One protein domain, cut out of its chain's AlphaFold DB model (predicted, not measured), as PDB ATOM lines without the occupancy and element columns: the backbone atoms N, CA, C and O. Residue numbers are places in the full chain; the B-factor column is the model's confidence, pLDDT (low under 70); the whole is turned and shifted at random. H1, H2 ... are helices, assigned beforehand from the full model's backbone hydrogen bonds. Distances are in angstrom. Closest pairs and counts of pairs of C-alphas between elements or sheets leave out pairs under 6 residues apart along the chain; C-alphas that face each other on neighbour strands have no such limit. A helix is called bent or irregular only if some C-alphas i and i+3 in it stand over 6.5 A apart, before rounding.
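Overview. This is residues 26 to 106 of the 122 residues of an uncharacterized protein of Variovorax boronicumulans (UniProt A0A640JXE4). Two long helices, H1 and H3, lie side by side and run opposite ways, with the two other helices packed on one side of this pair, one toward each end. The short H2 packs where H1 ends and H3 begins, and H4 crosses near the start of H1, steeply tilted to both long helices. The printed part has 81 residues with four named helices, in the order H1, H2, H3, H4, and no named strand; the class is all helix. The whole is compact, with a radius of gyration of the C-alphas of 13.0 A, yet elongated in outline, spanning 40 by 23 by 16 A.

Arrangement. H1, residues 30 to 49, and H3, residues 62 to 87, are the hubs, each touching three helices. They touch each other at a shallow tilt of 19 degrees, opposite ways, and their closest C-alphas, those of Ala 43 and Ala 71, are 4.8 A apart. H2, residues 55 to 60, touches residues 40 to 47 of H1 at a steep tilt of 59 degrees; their closest C-alphas, of Cys 47 and Cys 58, are 5.7 A apart. H2 also touches residues 68 to 76 of H3 at a steep tilt of 54 degrees, with the closest C-alphas, of Ala 59 and Trp 69, 4.9 A apart. H4, residues 92 to 105, touches H1 with its residues 98 to 103 at a steep tilt of 61 degrees; the closest C-alphas, of Ala 33 and Ile 99, are 5.0 A apart. Residues 92 to 96 of H4 touch residues 83 to 87 of H3, with the closest C-alphas, of Cys 86 and Cys 95, 6.0 A apart. H2 and H4 are apart. The helix packing is mostly crossed, with one of the five touching pairs at a shallow tilt. Every O i to N i+4 pair is within hydrogen-bond range in H1, H2 and H4, and 19 of 22 are in H3.

Along the chain. H1 begins at C-alpha 30, (5.875, -34.706, -105.802), and measures 28.7 A to C-alpha 49. H2 measures 8.9 A. H3 measures 30.1 A from C-alpha 62, (4.241, -3.924, -115.045), to C-alpha 87; it has a kink of 72 degrees near residue 69 and is irregular, with C-alphas 64 and 67 8.9 A apart. H4 measures 20.1 A and ends at C-alpha 105, (15.716, -29.556, -103.733).

Size, cuts and confidence. The two C-alphas farthest apart, those of Glu 26 and Glu 64, are 41.6 A apart. The printed part has no cut, and its three links between helices are tight. The mean pLDDT of the printed part is 91.8, and residue 26 is the one printed residue under 70.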
ATOM      1  N   GLU A  26       5.924 -42.702-103.776       62.88
ATOM      2  CA  GLU A  26       6.000 -41.380-104.407       62.88
ATOM      3  C   GLU A  26       4.651 -40.684-104.213       62.88
ATOM      4  O   GLU A  26       3.598 -41.233-104.554       62.88
ATOM      5  N   ASP A  27       4.675 -39.498-103.603       70.19
ATOM      6  CA  ASP A  27       3.465 -38.706-103.452       70.19
ATOM      7  C   ASP A  27       2.983 -38.331-104.860       70.19
ATOM      8  O   ASP A  27       3.795 -37.856-105.661       70.19
ATOM      9  N   PRO A  28       1.696 -38.517-105.208       76.69
ATOM     10  CA  PRO A  28       1.201 -38.217-106.555       76.69
ATOM     11  C   PRO A  28       1.476 -36.765-106.979       76.69
ATOM     12  O   PRO A  28       1.498 -36.448-108.166       76.69
ATOM     13  N   PHE A  29       1.730 -35.889-106.007       82.75
ATOM     14  CA  PHE A  29       2.018 -34.481-106.203       82.75
ATOM     15  C   PHE A  29       3.507 -34.119-106.207       82.75
ATOM     16  O   PHE A  29       3.816 -32.985-106.564       82.75
ATOM     17  N   ASP A  30       4.435 -35.024-105.870       83.44
ATOM     18  CA  ASP A  30       5.875 -34.706-105.802       83.44
ATOM     19  C   ASP A  30       6.394 -34.164-107.151       83.44
ATOM     20  O   ASP A  30       7.157 -33.196-107.194       83.44
ATOM     21  N   SER A  31       5.922 -34.726-108.271       86.94
ATOM     22  CA  SER A  31       6.283 -34.260-109.620       86.94
ATOM     23  C   SER A  31       5.715 -32.873-109.945       86.94
ATOM     24  O   SER A  31       6.430 -32.019-110.473       86.94
ATOM     25  N   SER A  32       4.453 -32.616-109.596       89.81
ATOM     26  CA  SER A  32       3.802 -31.318-109.816       89.81
ATOM     27  C   SER A  32       4.381 -30.229-108.909       89.81
ATOM     28  O   SER A  32       4.604 -29.104-109.359       89.81
ATOM     29  N   ALA A  33       4.713 -30.570-107.662       93.81
ATOM     30  CA  ALA A  33       5.412 -29.688-106.734       93.81
ATOM     31  C   ALA A  33       6.820 -29.355-107.247       93.81
ATOM     32  O   ALA A  33       7.215 -28.190-107.265       93.81
ATOM     33  N   ALA A  34       7.569 -30.348-107.743       94.12
ATOM     34  CA  ALA A  34       8.872 -30.124-108.370       94.12
ATOM     35  C   ALA A  34       8.776 -29.224-109.611       94.12
ATOM     36  O   ALA A  34       9.630 -28.358-109.819       94.12
ATOM     37  N   PHE A  35       7.732 -29.394-110.423       93.75
ATOM     38  CA  PHE A  35       7.468 -28.532-111.570       93.75
ATOM     39  C   PHE A  35       7.214 -27.081-111.138       93.75
ATOM     40  O   PHE A  35       7.921 -26.177-111.589       93.75
ATOM     41  N   ALA A  36       6.292 -26.856-110.198       95.88
ATOM     42  CA  ALA A  36       6.017 -25.527-109.659       95.88
ATOM     43  C   ALA A  36       7.266 -24.885-109.027       95.88
ATOM     44  O   ALA A  36       7.583 -23.728-109.314       95.88
ATOM     45  N   ALA A  37       8.050 -25.646-108.259       96.00
ATOM     46  CA  ALA A  37       9.290 -25.171-107.651       96.00
ATOM     47  C   ALA A  37      10.326 -24.698-108.688       96.00
ATOM     48  O   ALA A  37      10.972 -23.666-108.488       96.00
ATOM     49  N   ARG A  38      10.464 -25.396-109.825       94.81
ATOM     50  CA  ARG A  38      11.347 -24.975-110.931       94.81
ATOM     51  C   ARG A  38      10.913 -23.647-111.535       94.81
ATOM     52  O   ARG A  38      11.760 -22.780-111.749       94.81
ATOM     53  N   HIS A  39       9.614 -23.469-111.763       95.44
ATOM     54  CA  HIS A  39       9.072 -22.207-112.265       95.44
ATOM     55  C   HIS A  39       9.299 -21.059-111.276       95.44
ATOM     56  O   HIS A  39       9.787 -20.003-111.677       95.44
ATOM     57  N   ILE A  40       9.050 -21.287-109.982       96.06
ATOM     58  CA  ILE A  40       9.303 -20.304-108.920       96.06
ATOM     59  C   ILE A  40      10.782 -19.905-108.880       96.06
ATOM     60  O   ILE A  40      11.097 -18.717-108.854       96.06
ATOM     61  N   GLN A  41      11.711 -20.864-108.904       95.31
ATOM     62  CA  GLN A  41      13.145 -20.559-108.846       95.31
ATOM     63  C   GLN A  41      13.645 -19.844-110.110       95.31
ATOM     64  O   GLN A  41      14.442 -18.908-110.011       95.31
ATOM     65  N   ALA A  42      13.150 -20.229-111.290       93.62
ATOM     66  CA  ALA A  42      13.459 -19.545-112.544       93.62
ATOM     67  C   ALA A  42      12.925 -18.104-112.567       93.62
ATOM     68  O   ALA A  42      13.621 -17.192-113.018       93.62
ATOM     69  N   ALA A  43      11.715 -17.884-112.050       95.56
ATOM     70  CA  ALA A  43      11.140 -16.553-111.926       95.56
ATOM     71  C   ALA A  43      11.907 -15.700-110.914       95.56
ATOM     72  O   ALA A  43      12.300 -14.588-111.253       95.56
ATOM     73  N   ARG A  44      12.235 -16.239-109.732       95.00
ATOM     74  CA  ARG A  44      13.055 -15.552-108.719       95.00
ATOM     75  C   ARG A  44      14.378 -15.049-109.289       95.00
ATOM     76  O   ARG A  44      14.741 -13.912-109.020       95.00
ATOM     77  N   ALA A  45      15.064 -15.839-110.116       93.75
ATOM     78  CA  ALA A  45      16.310 -15.407-110.753       93.75
ATOM     79  C   ALA A  45      16.115 -14.185-111.675       93.75
ATOM     80  O   ALA A  45      16.910 -13.245-111.639       93.75
ATOM     81  N   LYS A  46      15.035 -14.161-112.468       93.75
ATOM     82  CA  LYS A  46      14.697 -13.028-113.351       93.75
ATOM     83  C   LYS A  46      14.235 -11.801-112.567       93.75
ATOM     84  O   LYS A  46      14.633 -10.685-112.877       93.75
ATOM     85  N   CYS A  47      13.436 -12.012-111.531       94.06
ATOM     86  CA  CYS A  47      12.944 -10.983-110.623       94.06
ATOM     87  C   CYS A  47      14.080 -10.315-109.838       94.06
ATOM     88  O   CYS A  47      14.158  -9.092-109.746       94.06
ATOM     89  N   GLU A  48      15.045 -11.106-109.373       94.19
ATOM     90  CA  GLU A  48      16.267 -10.612-108.747       94.19
ATOM     91  C   GLU A  48      17.128  -9.799-109.725       94.19
ATOM     92  O   GLU A  48      17.614  -8.729-109.366       94.19
ATOM     93  N   ALA A  49      17.283 -10.250-110.976       92.25
ATOM     94  CA  ALA A  49      17.966  -9.472-112.018       92.25
ATOM     95  C   ALA A  49      17.235  -8.154-112.340       92.25
ATOM     96  O   ALA A  49      17.866  -7.141-112.629       92.25
ATOM     97  N   ALA A  50      15.907  -8.147-112.220       91.31
ATOM     98  CA  ALA A  50      15.066  -6.964-112.323       91.31
ATOM     99  C   ALA A  50      15.095  -6.069-111.065       91.31
ATOM    100  O   ALA A  50      14.450  -5.023-111.068       91.31
ATOM    101  N   GLY A  51      15.821  -6.427-110.002       93.19
ATOM    102  CA  GLY A  51      15.898  -5.644-108.761       93.19
ATOM    103  C   GLY A  51      14.647  -5.721-107.880       93.19
ATOM    104  O   GLY A  51      14.520  -4.936-106.945       93.19
ATOM    105  N   VAL A  52      13.732  -6.654-108.160       93.44
ATOM    106  CA  VAL A  52      12.516  -6.897-107.371       93.44
ATOM    107  C   VAL A  52      12.470  -8.386-107.028       93.44
ATOM    108  O   VAL A  52      11.817  -9.151-107.724       93.44
ATOM    109  N   PRO A  53      13.222  -8.844-106.011       89.25
ATOM    110  CA  PRO A  53      13.432 -10.273-105.753       89.25
ATOM    111  C   PRO A  53      12.192 -11.003-105.218       89.25
ATOM    112  O   PRO A  53      12.127 -12.231-105.275       89.25
ATOM    113  N   GLU A  54      11.226 -10.264-104.677       93.19
ATOM    114  CA  GLU A  54       9.961 -10.814-104.199       93.19
ATOM    115  C   GLU A  54       9.048 -11.112-105.402       93.19
ATOM    116  O   GLU A  54       8.891 -10.281-106.297       93.19
ATOM    117  N   LEU A  55       8.507 -12.332-105.462       92.62
ATOM    118  CA  LEU A  55       7.838 -12.868-106.650       92.62
ATOM    119  C   LEU A  55       6.516 -12.148-106.939       92.62
ATOM    120  O   LEU A  55       6.231 -11.866-108.101       92.62
ATOM    121  N   TRP A  56       5.730 -11.832-105.908       93.75
ATOM    122  CA  TRP A  56       4.456 -11.131-106.067       93.75
ATOM    123  C   TRP A  56       4.672  -9.689-106.516       93.75
ATOM    124  O   TRP A  56       4.103  -9.269-107.516       93.75
ATOM    125  N   ALA A  57       5.582  -8.962-105.874       94.19
ATOM    126  CA  ALA A  57       5.992  -7.626-106.272       94.19
ATOM    127  C   ALA A  57       6.520  -7.625-107.710       94.19
ATOM    128  O   ALA A  57       6.127  -6.776-108.501       94.19
ATOM    129  N   CYS A  58       7.334  -8.618-108.086       94.50
ATOM    130  CA  CYS A  58       7.820  -8.803-109.454       94.50
ATOM    131  C   CYS A  58       6.690  -9.041-110.472       94.50
ATOM    132  O   CYS A  58       6.796  -8.643-111.629       94.50
ATOM    133  N   ALA A  59       5.581  -9.652-110.058       94.50
ATOM    134  CA  ALA A  59       4.398  -9.820-110.895       94.50
ATOM    135  C   ALA A  59       3.598  -8.512-111.069       94.50
ATOM    136  O   ALA A  59       2.777  -8.419-111.988       94.50
ATOM    137  N   GLU A  60       3.846  -7.503-110.228       94.00
ATOM    138  CA  GLU A  60       3.193  -6.187-110.233       94.00
ATOM    139  C   GLU A  60       4.049  -5.069-110.856       94.00
ATOM    140  O   GLU A  60       3.517  -4.002-111.149       94.00
ATOM    141  N   ILE A  61       5.338  -5.296-111.159       87.81
ATOM    142  CA  ILE A  61       6.243  -4.287-111.771       87.81
ATOM    143  C   ILE A  61       5.850  -3.852-113.191       87.81
ATOM    144  O   ILE A  61       6.624  -3.194-113.870       87.81
ATOM    145  N   GLY A  62       4.694  -4.270-113.703       73.75
ATOM    146  CA  GLY A  62       4.241  -3.924-115.045       73.75
ATOM    147  C   GLY A  62       5.142  -4.446-116.177       73.75
ATOM    148  O   GLY A  62       6.082  -5.221-116.003       73.75
ATOM    149  N   ARG A  63       4.826  -4.036-117.411       77.62
ATOM    150  CA  ARG A  63       5.502  -4.532-118.629       77.62
ATOM    151  C   ARG A  63       6.864  -3.887-118.901       77.62
ATOM    152  O   ARG A  63       7.524  -4.284-119.857       77.62
ATOM    153  N   GLU A  64       7.291  -2.928-118.083       81.00
ATOM    154  CA  GLU A  64       8.597  -2.258-118.189       81.00
ATOM    155  C   GLU A  64       9.768  -3.237-118.036       81.00
ATOM    156  O   GLU A  64      10.757  -3.139-118.758       81.00
ATOM    157  N   LYS A  65       9.613  -4.267-117.195       87.38
ATOM    158  CA  LYS A  65      10.541  -5.404-117.091       87.38
ATOM    159  C   LYS A  65       9.848  -6.685-117.549       87.38
ATOM    160  O   LYS A  65       9.726  -7.653-116.798       87.38
ATOM    161  N   LYS A  66       9.376  -6.665-118.803       90.50
ATOM    162  CA  LYS A  66       8.497  -7.679-119.419       90.50
ATOM    163  C   LYS A  66       8.902  -9.125-119.123       90.50
ATOM    164  O   LYS A  66       8.035  -9.929-118.810       90.50
ATOM    165  N   GLU A  67      10.184  -9.472-119.218       91.94
ATOM    166  CA  GLU A  67      10.640 -10.854-119.011       91.94
ATOM    167  C   GLU A  67      10.502 -11.333-117.561       91.94
ATOM    168  O   GLU A  67      10.096 -12.473-117.327       91.94
ATOM    169  N   ALA A  68      10.824 -10.468-116.596       93.75
ATOM    170  CA  ALA A  68      10.677 -10.758-115.175       93.75
ATOM    171  C   ALA A  68       9.195 -10.811-114.791       93.75
ATOM    172  O   ALA A  68       8.770 -11.767-114.148       93.75
ATOM    173  N   TRP A  69       8.403  -9.862-115.295       95.38
ATOM    174  CA  TRP A  69       6.953  -9.833-115.115       95.38
ATOM    175  C   TRP A  69       6.269 -11.106-115.644       95.38
ATOM    176  O   TRP A  69       5.513 -11.742-114.910       95.38
ATOM    177  N   ILE A  70       6.571 -11.529-116.883       95.62
ATOM    178  CA  ILE A  70       6.027 -12.776-117.458       95.62
ATOM    179  C   ILE A  70       6.436 -13.968-116.596       95.62
ATOM    180  O   ILE A  70       5.591 -14.786-116.247       95.62
ATOM    181  N   ALA A  71       7.719 -14.074-116.241       95.19
ATOM    182  CA  ALA A  71       8.200 -15.209-115.467       95.19
ATOM    183  C   ALA A  71       7.535 -15.293-114.089       95.19
ATOM    184  O   ALA A  71       7.159 -16.387-113.673       95.19
ATOM    185  N   ALA A  72       7.357 -14.156-113.412       96.38
ATOM    186  CA  ALA A  72       6.659 -14.081-112.138       96.38
ATOM    187  C   ALA A  72       5.201 -14.523-112.267       96.38
ATOM    188  O   ALA A  72       4.784 -15.425-111.548       96.38
ATOM    189  N   ARG A  73       4.453 -13.966-113.230       96.44
ATOM    190  CA  ARG A  73       3.050 -14.340-113.471       96.44
ATOM    191  C   ARG A  73       2.904 -15.820-113.789       96.44
ATOM    192  O   ARG A  73       2.156 -16.506-113.112       96.44
ATOM    193  N   THR A  74       3.710 -16.342-114.710       96.50
ATOM    194  CA  THR A  74       3.697 -17.772-115.035       96.50
ATOM    195  C   THR A  74       4.022 -18.643-113.821       96.50
ATOM    196  O   THR A  74       3.397 -19.682-113.635       96.50
ATOM    197  N   ALA A  75       4.992 -18.261-112.985       97.00
ATOM    198  CA  ALA A  75       5.310 -19.032-111.786       97.00
ATOM    199  C   ALA A  75       4.166 -19.032-110.764       97.00
ATOM    200  O   ALA A  75       3.921 -20.066-110.146       97.00
ATOM    201  N   LEU A  76       3.468 -17.905-110.614       96.81
ATOM    202  CA  LEU A  76       2.293 -17.792-109.755       96.81
ATOM    203  C   LEU A  76       1.120 -18.615-110.295       96.81
ATOM    204  O   LEU A  76       0.549 -19.388-109.536       96.81
ATOM    205  N   ASP A  77       0.838 -18.555-111.597       97.12
ATOM    206  CA  ASP A  77      -0.226 -19.347-112.228       97.12
ATOM    207  C   ASP A  77       0.016 -20.857-112.046       97.12
ATOM    208  O   ASP A  77      -0.884 -21.615-111.681       97.12
ATOM    209  N   VAL A  78       1.261 -21.309-112.249       96.88
ATOM    210  CA  VAL A  78       1.647 -22.714-112.040       96.88
ATOM    211  C   VAL A  78       1.519 -23.107-110.566       96.88
ATOM    212  O   VAL A  78       1.058 -24.208-110.259       96.88
ATOM    213  N   TYR A  79       1.919 -22.221-109.652       95.81
ATOM    214  CA  TYR A  79       1.779 -22.453-108.219       95.81
ATOM    215  C   TYR A  79       0.310 -22.554-107.797       95.81
ATOM    216  O   TYR A  79      -0.050 -23.471-107.063       95.81
ATOM    217  N   GLU A  80      -0.554 -21.671-108.292       95.81
ATOM    218  CA  GLU A  80      -1.987 -21.711-108.005       95.81
ATOM    219  C   GLU A  80      -2.655 -22.960-108.580       95.81
ATOM    220  O   GLU A  80      -3.461 -23.581-107.889       95.81
ATOM    221  N   ALA A  81      -2.278 -23.389-109.788       95.06
ATOM    222  CA  ALA A  81      -2.760 -24.635-110.381       95.06
ATOM    223  C   ALA A  81      -2.343 -25.867-109.557       95.06
ATOM    224  O   ALA A  81      -3.157 -26.762-109.303       95.06
ATOM    225  N   PHE A  82      -1.091 -25.904-109.090       94.44
ATOM    226  CA  PHE A  82      -0.628 -26.926-108.152       94.44
ATOM    227  C   PHE A  82      -1.429 -26.881-106.848       94.44
ATOM    228  O   PHE A  82      -1.939 -27.907-106.408       94.44
ATOM    229  N   ARG A  83      -1.577 -25.697-106.247       94.00
ATOM    230  CA  ARG A  83      -2.275 -25.527-104.971       94.00
ATOM    231  C   ARG A  83      -3.727 -25.980-105.081       94.00
ATOM    232  O   ARG A  83      -4.168 -26.766-104.255       94.00
ATOM    233  N   GLY A  84      -4.433 -25.541-106.122       93.25
ATOM    234  CA  GLY A  84      -5.810 -25.940-106.394       93.25
ATOM    235  C   GLY A  84      -5.937 -27.451-106.553       93.25
ATOM    236  O   GLY A  84      -6.660 -28.080-105.796       93.25
ATOM    237  N   SER A  85      -5.169 -28.058-107.462       91.44
ATOM    238  CA  SER A  85      -5.235 -29.513-107.681       91.44
ATOM    239  C   SER A  85      -4.821 -30.348-106.462       91.44
ATOM    240  O   SER A  85      -5.390 -31.412-106.233       91.44
ATOM    241  N   CYS A  86      -3.858 -29.880-105.667       93.50
ATOM    242  CA  CYS A  86      -3.410 -30.583-104.470       93.50
ATOM    243  C   CYS A  86      -4.424 -30.480-103.325       93.50
ATOM    244  O   CYS A  86      -4.691 -31.478-102.658       93.50
ATOM    245  N   TYR A  87      -5.029 -29.307-103.120       92.19
ATOM    246  CA  TYR A  87      -5.975 -29.070-102.025       92.19
ATOM    247  C   TYR A  87      -7.291 -29.847-102.198       92.19
ATOM    248  O   TYR A  87      -7.944 -30.157-101.206       92.19
ATOM    249  N   GLU A  88      -7.648 -30.229-103.429       91.75
ATOM    250  CA  GLU A  88      -8.789 -31.122-103.692       91.75
ATOM    251  C   GLU A  88      -8.585 -32.544-103.131       91.75
ATOM    252  O   GLU A  88      -9.551 -33.280-102.938       91.75
ATOM    253  N   ILE A  89      -7.337 -32.963-102.882       89.44
ATOM    254  CA  ILE A  89      -6.992 -34.362-102.557       89.44
ATOM    255  C   ILE A  89      -6.205 -34.477-101.239       89.44
ATOM    256  O   ILE A  89      -6.197 -35.529-100.597       89.44
ATOM    257  N   ALA A  90      -5.542 -33.408-100.805       92.75
ATOM    258  CA  ALA A  90      -4.680 -33.365 -99.632       92.75
ATOM    259  C   ALA A  90      -4.900 -32.084 -98.811       92.75
ATOM    260  O   ALA A  90      -5.440 -31.091 -99.285       92.75
ATOM    261  N   SER A  91      -4.464 -32.094 -97.548       92.88
ATOM    262  CA  SER A  91      -4.561 -30.908 -96.695       92.88
ATOM    263  C   SER A  91      -3.632 -29.791 -97.175       92.88
ATOM    264  O   SER A  91      -2.547 -30.054 -97.699       92.88
ATOM    265  N   ALA A  92      -4.015 -28.543 -96.894       92.31
ATOM    266  CA  ALA A  92      -3.185 -27.377 -97.188       92.31
ATOM    267  C   ALA A  92      -1.757 -27.546 -96.645       92.31
ATOM    268  O   ALA A  92      -0.795 -27.419 -97.392       92.31
ATOM    269  N   ALA A  93      -1.614 -27.963 -95.382       93.81
ATOM    270  CA  ALA A  93      -0.309 -28.200 -94.766       93.81
ATOM    271  C   ALA A  93       0.547 -29.229 -95.528       93.81
ATOM    272  O   ALA A  93       1.755 -29.047 -95.657       93.81
ATOM    273  N   LYS A  94      -0.065 -30.296 -96.063       92.12
ATOM    274  CA  LYS A  94       0.656 -31.295 -96.860       92.12
ATOM    275  C   LYS A  94       1.132 -30.702 -98.187       92.12
ATOM    276  O   LYS A  94       2.294 -30.867 -98.543       92.12
ATOM    277  N   CYS A  95       0.258 -29.998 -98.893       93.06
ATOM    278  CA  CYS A  95       0.569 -29.382-100.181       93.06
ATOM    279  C   CYS A  95       1.635 -28.280-100.068       93.06
ATOM    280  O   CYS A  95       2.565 -28.244-100.876       93.06
ATOM    281  N   GLU A  96       1.556 -27.445 -99.029       93.62
ATOM    282  CA  GLU A  96       2.596 -26.459 -98.705       93.62
ATOM    283  C   GLU A  96       3.930 -27.143 -98.349       93.62
ATOM    284  O   GLU A  96       4.994 -26.752 -98.826       93.62
ATOM    285  N   GLY A  97       3.892 -28.243 -97.589       95.06
ATOM    286  CA  GLY A  97       5.097 -29.021 -97.287       95.06
ATOM    287  C   GLY A  97       5.755 -29.633 -98.532       95.06
ATOM    288  O   GLY A  97       6.983 -29.696 -98.622       95.06
ATOM    289  N   LEU A  98       4.961 -30.058 -99.521       94.44
ATOM    290  CA  LEU A  98       5.470 -30.597-100.787       94.44
ATOM    291  C   LEU A  98       6.177 -29.525-101.622       94.44
ATOM    292  O   LEU A  98       7.278 -29.778-102.119       94.44
ATOM    293  N   ILE A  99       5.593 -28.327-101.750       94.75
ATOM    294  CA  ILE A  99       6.240 -27.238-102.493       94.75
ATOM    295  C   ILE A  99       7.503 -26.753-101.776       94.75
ATOM    296  O   ILE A  99       8.524 -26.537-102.429       94.75
ATOM    297  N   GLU A 100       7.493 -26.654-100.444       94.44
ATOM    298  CA  GLU A 100       8.664 -26.257 -99.658       94.44
ATOM    299  C   GLU A 100       9.809 -27.264 -99.827       94.44
ATOM    300  O   GLU A 100      10.931 -26.897-100.192       94.44
ATOM    301  N   LYS A 101       9.512 -28.560 -99.679       94.62
ATOM    302  CA  LYS A 101      10.469 -29.649 -99.921       94.62
ATOM    303  C   LYS A 101      11.016 -29.614-101.350       94.62
ATOM    304  O   LYS A 101      12.211 -29.836-101.558       94.62
ATOM    305  N   ALA A 102      10.168 -29.334-102.338       94.31
ATOM    306  CA  ALA A 102      10.579 -29.216-103.731       94.31
ATOM    307  C   ALA A 102      11.477 -27.991-103.973       94.31
ATOM    308  O   ALA A 102      12.470 -28.096-104.697       94.31
ATOM    309  N   LEU A 103      11.187 -26.852-103.338       92.19
ATOM    310  CA  LEU A 103      11.999 -25.636-103.420       92.19
ATOM    311  C   LEU A 103      13.387 -25.829-102.801       92.19
ATOM    312  O   LEU A 103      14.361 -25.351-103.378       92.19
ATOM    313  N   LEU A 104      13.496 -26.568-101.693       92.50
ATOM    314  CA  LEU A 104      14.784 -26.916-101.075       92.50
ATOM    315  C   LEU A 104      15.654 -27.793-101.987       92.50
ATOM    316  O   LEU A 104      16.876 -27.658-102.003       92.50
ATOM    317  N   LYS A 105      15.029 -28.680-102.768       89.25
ATOM    318  CA  LYS A 105      15.716 -29.556-103.733       89.25
ATOM    319  C   LYS A 105      16.001 -28.887-105.075       89.25
ATOM    320  O   LYS A 105      16.793 -29.405-105.858       89.25
ATOM    321  N   THR A 106      15.338 -27.772-105.364       87.88
ATOM    322  CA  THR A 106      15.453 -27.073-106.642       87.88
ATOM    323  C   THR A 106      16.386 -25.882-106.467       87.88
ATOM    324  O   THR A 106      15.972 -24.865-105.904       87.88
TER     325      THR A 106